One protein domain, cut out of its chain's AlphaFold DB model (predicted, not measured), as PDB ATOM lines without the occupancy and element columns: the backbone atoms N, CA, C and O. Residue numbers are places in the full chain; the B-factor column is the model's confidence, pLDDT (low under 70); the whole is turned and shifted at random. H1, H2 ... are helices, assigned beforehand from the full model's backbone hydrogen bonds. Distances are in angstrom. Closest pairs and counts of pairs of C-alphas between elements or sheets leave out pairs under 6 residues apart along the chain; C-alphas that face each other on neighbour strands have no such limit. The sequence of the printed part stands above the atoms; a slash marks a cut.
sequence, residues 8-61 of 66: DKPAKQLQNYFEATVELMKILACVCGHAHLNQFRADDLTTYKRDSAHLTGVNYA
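What this domain is: This is residues 8 to 61 of the 66 residues of an uncharacterized protein of Candidatus Handelsmanbacteria bacterium (UniProt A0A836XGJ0). One long straight helix, H1, makes an arm that sticks out with its residues 8 to 21, and a small head with the short helix H2 lies at the other end of an elongated shape. Between them a long link first folds back beside the last turns of H1 at residues 34 to 37, then runs away from it to the head, where residues 46 to 47 and 59 to 60 run side by side. The printed part has 54 residues with two named helices, H1 then H2, and no named strand; the class is all helix. It is extended, with a radius of gyration of the C-alphas of 15.6 A, and spans 47 by 25 by 15 A.

Where its parts are: H1 is residues 8 to 31 and measures 35.2 A from first to last C-alpha, from C-alpha 8 at (-49.718, -9.282, -18.438) to C-alpha 31 at (-31.940, -7.238, -48.736). H2 is residues 50 to 56, 10.1 A from first to last C-alpha, and ends with C-alpha 56 at (-15.465, -20.852, -41.224).

How they stand to each other: Residues 8 to 21 of H1 stand free, with no C-alpha 8 or more apart along the chain within 10 A. H1 and H2 are apart, with no C-alpha of the one within 8 A of the other. In a short pairing outside any named strand, residues 46 to 47 pair with residues 59 to 60, parallel. In H1 and H2 every O i to N i+4 pair is within hydrogen-bond range.

The domain as a whole: The two C-alphas farthest apart, those of Asp 8 and His 54, are 47.2 A apart. Without residues 8 to 21, the body of 40 residues spans 31 by 15 by 14 A. The link from H1 to H2, residues 32 to 49, is long. The printed part has no cut, its mean pLDDT is 94.1, and no printed residue is under 70.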
ATOM      1  N   ASP A   8     -49.183  -9.858 -17.196       88.69
ATOM      2  CA  ASP A   8     -49.718  -9.282 -18.438       88.69
ATOM      3  C   ASP A   8     -48.769  -8.270 -19.094       88.69
ATOM      4  O   ASP A   8     -48.549  -8.281 -20.306       88.69
ATOM      5  N   LYS A   9     -48.156  -7.394 -18.290       89.88
ATOM      6  CA  LYS A   9     -47.218  -6.375 -18.781       89.88
ATOM      7  C   LYS A   9     -45.951  -6.973 -19.426       89.88
ATOM      8  O   LYS A   9     -45.667  -6.603 -20.566       89.88
ATOM      9  N   PRO A  10     -45.178  -7.858 -18.766       89.88
ATOM     10  CA  PRO A  10     -44.014  -8.489 -19.375       89.88
ATOM     11  C   PRO A  10     -44.402  -9.414 -20.535       89.88
ATOM     12  O   PRO A  10     -43.658  -9.467 -21.509       89.88
ATOM     13  N   ALA A  11     -45.572 -10.069 -20.500       92.62
ATOM     14  CA  ALA A  11     -46.061 -10.849 -21.640       92.62
ATOM     15  C   ALA A  11     -46.255  -9.970 -22.889       92.62
ATOM     16  O   ALA A  11     -45.751 -10.305 -23.961       92.62
ATOM     17  N   LYS A  12     -46.888  -8.799 -22.743       95.81
ATOM     18  CA  LYS A  12     -47.048  -7.834 -23.844       95.81
ATOM     19  C   LYS A  12     -45.710  -7.279 -24.342       95.81
ATOM     20  O   LYS A  12     -45.519  -7.100 -25.540       95.81
ATOM     21  N   GLN A  13     -44.768  -7.007 -23.441       95.62
ATOM     22  CA  GLN A  13     -43.427  -6.555 -23.832       95.62
ATOM     23  C   GLN A  13     -42.679  -7.620 -24.640       95.62
ATOM     24  O   GLN A  13     -42.039  -7.289 -25.635       95.62
ATOM     25  N   LEU A  14     -42.793  -8.888 -24.238       96.69
ATOM     26  CA  LEU A  14     -42.190 -10.010 -24.946       96.69
ATOM     27  C   LEU A  14     -42.822 -10.214 -26.328       96.69
ATOM     28  O   LEU A  14     -42.100 -10.421 -27.300       96.69
ATOM     29  N   GLN A  15     -44.149 -10.094 -26.428       97.94
ATOM     30  CA  GLN A  15     -44.850 -10.110 -27.712       97.94
ATOM     31  C   GLN A  15     -44.297  -9.030 -28.650       97.94
ATOM     32  O   GLN A  15     -43.846  -9.350 -29.748       97.94
ATOM     33  N   ASN A  16     -44.248  -7.777 -28.192       97.88
ATOM     34  CA  ASN A  16     -43.741  -6.663 -28.994       97.88
ATOM     35  C   ASN A  16     -42.283  -6.881 -29.433       97.88
ATOM     36  O   ASN A  16     -41.909  -6.525 -30.547       97.88
ATOM     37  N   TYR A  17     -41.453  -7.461 -28.560       98.00
ATOM     38  CA  TYR A  17     -40.066  -7.789 -28.882       98.00
ATOM     39  C   TYR A  17     -39.971  -8.809 -30.021       98.00
ATOM     40  O   TYR A  17     -39.201  -8.607 -30.964       98.00
ATOM     41  N   PHE A  18     -40.758  -9.886 -29.963       98.19
ATOM     42  CA  PHE A  18     -40.759 -10.895 -31.018       98.19
ATOM     43  C   PHE A  18     -41.344 -10.361 -32.327       98.19
ATOM     44  O   PHE A  18     -40.771 -10.624 -33.382       98.19
ATOM     45  N   GLU A  19     -42.412  -9.565 -32.273       98.06
ATOM     46  CA  GLU A  19     -42.986  -8.911 -33.456       98.06
ATOM     47  C   GLU A  19     -41.964  -7.986 -34.135       98.06
ATOM     48  O   GLU A  19     -41.697  -8.135 -35.328       98.06
ATOM     49  N   ALA A  20     -41.308  -7.106 -33.372       98.06
ATOM     50  CA  ALA A  20     -40.267  -6.226 -33.901       98.06
ATOM     51  C   ALA A  20     -39.079  -7.013 -34.483       98.06
ATOM     52  O   ALA A  20     -38.551  -6.666 -35.539       98.06
ATOM     53  N   THR A  21     -38.675  -8.097 -33.816       97.50
ATOM     54  CA  THR A  21     -37.593  -8.971 -34.286       97.50
ATOM     55  C   THR A  21     -37.942  -9.613 -35.629       97.50
ATOM     56  O   THR A  21     -37.113  -9.622 -36.538       97.50
ATOM     57  N   VAL A  22     -39.175 -10.102 -35.789       96.12
ATOM     58  CA  VAL A  22     -39.648 -10.698 -37.045       96.12
ATOM     59  C   VAL A  22     -39.686  -9.669 -38.177       96.12
ATOM     60  O   VAL A  22     -39.278  -9.992 -39.292       96.12
ATOM     61  N   GLU A  23     -40.109  -8.430 -37.917       95.44
ATOM     62  CA  GLU A  23     -40.081  -7.365 -38.932       95.44
ATOM     63  C   GLU A  23     -38.655  -7.046 -39.403       95.44
ATOM     64  O   GLU A  23     -38.401  -6.966 -40.606       95.44
ATOM     65  N   LEU A  24     -37.693  -6.962 -38.481       96.44
ATOM     66  CA  LEU A  24     -36.284  -6.777 -38.843       96.44
ATOM     67  C   LEU A  24     -35.745  -7.950 -39.675       96.44
ATOM     68  O   LEU A  24     -35.057  -7.740 -40.674       96.44
ATOM     69  N   MET A  25     -36.090  -9.184 -39.302       95.81
ATOM     70  CA  MET A  25     -35.691 -10.379 -40.048       95.81
ATOM     71  C   MET A  25     -36.254 -10.385 -41.476       95.81
ATOM     72  O   MET A  25     -35.547 -10.766 -42.408       95.81
ATOM     73  N   LYS A  26     -37.500  -9.935 -41.678       94.56
ATOM     74  CA  LYS A  26     -38.107  -9.824 -43.019       94.56
ATOM     75  C   LYS A  26     -37.351  -8.834 -43.906       94.56
ATOM     76  O   LYS A  26     -37.127  -9.123 -45.080       94.56
ATOM     77  N   ILE A  27     -36.929  -7.698 -43.347       95.00
ATOM     78  CA  ILE A  27     -36.113  -6.713 -44.073       95.00
ATOM     79  C   ILE A  27     -34.777  -7.338 -44.485       95.00
ATOM     80  O   ILE A  27     -34.373  -7.196 -45.636       95.00
ATOM     81  N   LEU A  28     -34.123  -8.075 -43.581       94.25
ATOM     82  CA  LEU A  28     -32.871  -8.771 -43.891       94.25
ATOM     83  C   LEU A  28     -33.037  -9.768 -45.045       94.25
ATOM     84  O   LEU A  28     -32.225  -9.758 -45.964       94.25
ATOM     85  N   ALA A  29     -34.101 -10.576 -45.037       94.56
ATOM     86  CA  ALA A  29     -34.359 -11.517 -46.127       94.56
ATOM     87  C   ALA A  29     -34.522 -10.789 -47.469       94.56
ATOM     88  O   ALA A  29     -33.891 -11.175 -48.447       94.56
ATOM     89  N   CYS A  30     -35.268  -9.681 -47.489       93.00
ATOM     90  CA  CYS A  30     -35.449  -8.867 -48.690       93.00
ATOM     91  C   CYS A  30     -34.120  -8.301 -49.225       93.00
ATOM     92  O   CYS A  30     -33.855  -8.384 -50.422       93.00
ATOM     93  N   VAL A  31     -33.259  -7.778 -48.345       91.94
ATOM     94  CA  VAL A  31     -31.940  -7.238 -48.736       91.94
ATOM     95  C   VAL A  31     -31.036  -8.326 -49.323       91.94
ATOM     96  O   VAL A  31     -30.285  -8.054 -50.256       91.94
ATOM     97  N   CYS A  32     -31.143  -9.559 -48.831       92.06
ATOM     98  CA  CYS A  32     -30.433 -10.719 -49.375       92.06
ATOM     99  C   CYS A  32     -31.084 -11.308 -50.645       92.06
ATOM    100  O   CYS A  32     -30.557 -12.260 -51.210       92.06
ATOM    101  N   GLY A  33     -32.208 -10.759 -51.124       94.00
ATOM    102  CA  GLY A  33     -32.922 -11.261 -52.305       94.00
ATOM    103  C   GLY A  33     -33.851 -12.452 -52.037       94.00
ATOM    104  O   GLY A  33     -34.293 -13.112 -52.977       94.00
ATOM    105  N   HIS A  34     -34.175 -12.717 -50.771       96.12
ATOM    106  CA  HIS A  34     -35.032 -13.817 -50.329       96.12
ATOM    107  C   HIS A  34     -36.463 -13.354 -50.028       96.12
ATOM    108  O   HIS A  34     -36.694 -12.286 -49.461       96.12
ATOM    109  N   ALA A  35     -37.442 -14.202 -50.347       93.81
ATOM    110  CA  ALA A  35     -38.857 -13.994 -50.025       93.81
ATOM    111  C   ALA A  35     -39.233 -14.514 -48.624       93.81
ATOM    112  O   ALA A  35     -40.218 -14.067 -48.031       93.81
ATOM    113  N   HIS A  36     -38.463 -15.463 -48.084       94.12
ATOM    114  CA  HIS A  36     -38.720 -16.107 -46.797       94.12
ATOM    115  C   HIS A  36     -37.442 -16.257 -45.964       94.12
ATOM    116  O   HIS A  36     -36.363 -16.494 -46.495       94.12
ATOM    117  N   LEU A  37     -37.571 -16.209 -44.631       92.12
ATOM    118  CA  LEU A  37     -36.436 -16.354 -43.704       92.12
ATOM    119  C   LEU A  37     -35.724 -17.707 -43.820       92.12
ATOM    120  O   LEU A  37     -34.528 -17.808 -43.581       92.12
ATOM    121  N   ASN A  38     -36.447 -18.765 -44.183       94.31
ATOM    122  CA  ASN A  38     -35.868 -20.101 -44.340       94.31
ATOM    123  C   ASN A  38     -35.000 -20.249 -45.601       94.31
ATOM    124  O   ASN A  38     -34.428 -21.315 -45.813       94.31
ATOM    125  N   GLN A  39     -34.921 -19.211 -46.437       95.25
ATOM    126  CA  GLN A  39     -34.088 -19.187 -47.633       95.25
ATOM    127  C   GLN A  39     -32.688 -18.631 -47.363       95.25
ATOM    128  O   GLN A  39     -31.865 -18.684 -48.269       95.25
ATOM    129  N   PHE A  40     -32.395 -18.160 -46.142       93.12
ATOM    130  CA  PHE A  40     -31.036 -17.770 -45.778       93.12
ATOM    131  C   PHE A  40     -30.053 -18.926 -45.968       93.12
ATOM    132  O   PHE A  40     -30.294 -20.064 -45.545       93.12
ATOM    133  N   ARG A  41     -28.917 -18.614 -46.579       92.62
ATOM    134  CA  ARG A  41     -27.819 -19.536 -46.867       92.62
ATOM    135  C   ARG A  41     -26.522 -18.987 -46.295       92.62
ATOM    136  O   ARG A  41     -26.397 -17.806 -45.991       92.62
ATOM    137  N   ALA A  42     -25.519 -19.857 -46.191       90.12
ATOM    138  CA  ALA A  42     -24.174 -19.445 -45.794       90.12
ATOM    139  C   ALA A  42     -23.591 -18.364 -46.727       90.12
ATOM    140  O   ALA A  42     -22.811 -17.535 -46.272       90.12
ATOM    141  N   ASP A  43     -24.024 -18.337 -47.991       90.69
ATOM    142  CA  ASP A  43     -23.598 -17.363 -49.002       90.69
ATOM    143  C   ASP A  43     -24.060 -15.923 -48.690       90.69
ATOM    144  O   ASP A  43     -23.433 -14.971 -49.151       90.69
ATOM    145  N   ASP A  44     -25.110 -15.751 -47.874       92.56
ATOM    146  CA  ASP A  44     -25.600 -14.434 -47.429       92.56
ATOM    147  C   ASP A  44     -24.738 -13.837 -46.304       92.56
ATOM    148  O   ASP A  44     -24.844 -12.650 -45.980       92.56
ATOM    149  N   LEU A  45     -23.894 -14.657 -45.668       92.19
ATOM    150  CA  LEU A  45     -23.025 -14.225 -44.586       92.19
ATOM    151  C   LEU A  45     -21.736 -13.633 -45.142       92.19
ATOM    152  O   LEU A  45     -21.076 -14.184 -46.022       92.19
ATOM    153  N   THR A  46     -21.314 -12.537 -44.526       93.62
ATOM    154  CA  THR A  46     -19.987 -11.972 -44.739       93.62
ATOM    155  C   THR A  46     -19.366 -11.587 -43.403       93.62
ATOM    156  O   THR A  46     -20.060 -11.336 -42.414       93.62
ATOM    157  N   THR A  47     -18.038 -11.570 -43.338       93.94
ATOM    158  CA  THR A  47     -17.296 -11.183 -42.136       93.94
ATOM    159  C   THR A  47     -16.148 -10.247 -42.480       93.94
ATOM    160  O   THR A  47     -15.472 -10.400 -43.491       93.94
ATOM    161  N   TYR A  48     -15.890  -9.272 -41.612       93.50
ATOM    162  CA  TYR A  48     -14.717  -8.398 -41.718       93.50
ATOM    163  C   TYR A  48     -13.505  -8.945 -40.944       93.50
ATOM    164  O   TYR A  48     -12.417  -8.370 -41.005       93.50
ATOM    165  N   LYS A  49     -13.675 -10.036 -40.184       93.94
ATOM    166  CA  LYS A  49     -12.606 -10.666 -39.400       93.94
ATOM    167  C   LYS A  49     -11.926 -11.743 -40.238       93.94
ATOM    168  O   LYS A  49     -12.565 -12.730 -40.597       93.94
ATOM    169  N   ARG A  50     -10.628 -11.570 -40.514       92.25
ATOM    170  CA  ARG A  50      -9.850 -12.503 -41.351       92.25
ATOM    171  C   ARG A  50      -9.819 -13.910 -40.769       92.25
ATOM    172  O   ARG A  50     -10.098 -14.855 -41.492       92.25
ATOM    173  N   ASP A  51      -9.575 -14.031 -39.467       95.19
ATOM    174  CA  ASP A  51      -9.512 -15.340 -38.810       95.19
ATOM    175  C   ASP A  51     -10.858 -16.067 -38.888       95.19
ATOM    176  O   ASP A  51     -10.901 -17.260 -39.161       95.19
ATOM    177  N   SER A  52     -11.974 -15.346 -38.727       93.19
ATOM    178  CA  SER A  52     -13.307 -15.933 -38.894       93.19
ATOM    179  C   SER A  52     -13.534 -16.405 -40.327       93.19
ATOM    180  O   SER A  52     -13.959 -17.537 -40.504       93.19
ATOM    181  N   ALA A  53     -13.203 -15.589 -41.336       93.94
ATOM    182  CA  ALA A  53     -13.316 -15.995 -42.738       93.94
ATOM    183  C   ALA A  53     -12.476 -17.248 -43.037       93.94
ATOM    184  O   ALA A  53     -12.962 -18.187 -43.660       93.94
ATOM    185  N   HIS A  54     -11.234 -17.286 -42.544       93.12
ATOM    186  CA  HIS A  54     -10.322 -18.409 -42.746       93.12
ATOM    187  C   HIS A  54     -10.814 -19.699 -42.079       93.12
ATOM    188  O   HIS A  54     -10.725 -20.768 -42.677       93.12
ATOM    189  N   LEU A  55     -11.347 -19.604 -40.857       96.00
ATOM    190  CA  LEU A  55     -11.784 -20.768 -40.085       96.00
ATOM    191  C   LEU A  55     -13.147 -21.311 -40.525       96.00
ATOM    192  O   LEU A  55     -13.364 -22.518 -40.454       96.00
ATOM    193  N   THR A  56     -14.080 -20.445 -40.932       93.62
ATOM    194  CA  THR A  56     -15.465 -20.852 -41.224       93.62
ATOM    195  C   THR A  56     -15.786 -20.926 -42.713       93.62
ATOM    196  O   THR A  56     -16.840 -21.448 -43.068       93.62
ATOM    197  N   GLY A  57     -14.920 -20.396 -43.583       90.50
ATOM    198  CA  GLY A  57     -15.180 -20.290 -45.020       90.50
ATOM    199  C   GLY A  57     -16.215 -19.222 -45.395       90.50
ATOM    200  O   GLY A  57     -16.629 -19.161 -46.548       90.50
ATOM    201  N   VAL A  58     -16.645 -18.381 -44.447       93.94
ATOM    202  CA  VAL A  58     -17.543 -17.245 -44.716       93.94
ATOM    203  C   VAL A  58     -16.796 -16.167 -45.505       93.94
ATOM    204  O   VAL A  58     -15.641 -15.856 -45.201       93.94
ATOM    205  N   ASN A  59     -17.469 -15.550 -46.479       92.00
ATOM    206  CA  ASN A  59     -16.876 -14.536 -47.347       92.00
ATOM    207  C   ASN A  59     -16.299 -13.351 -46.559       92.00
ATOM    208  O   ASN A  59     -16.947 -12.773 -45.683       92.00
ATOM    209  N   TYR A  60     -15.072 -12.960 -46.905       93.69
ATOM    210  CA  TYR A  60     -14.416 -11.796 -46.322       93.69
ATOM    211  C   TYR A  60     -14.884 -10.507 -47.011       93.69
ATOM    212  O   TYR A  60     -14.721 -10.363 -48.217       93.69
ATOM    213  N   ALA A  61     -15.428  -9.557 -46.247       92.62
ATOM    214  CA  ALA A  61     -15.940  -8.278 -46.766       92.62
ATOM    215  C   ALA A  61     -14.919  -7.122 -46.732       92.62
ATOM    216  O   ALA A  61     -15.262  -5.982 -47.041       92.62
TER     217      ALA A  61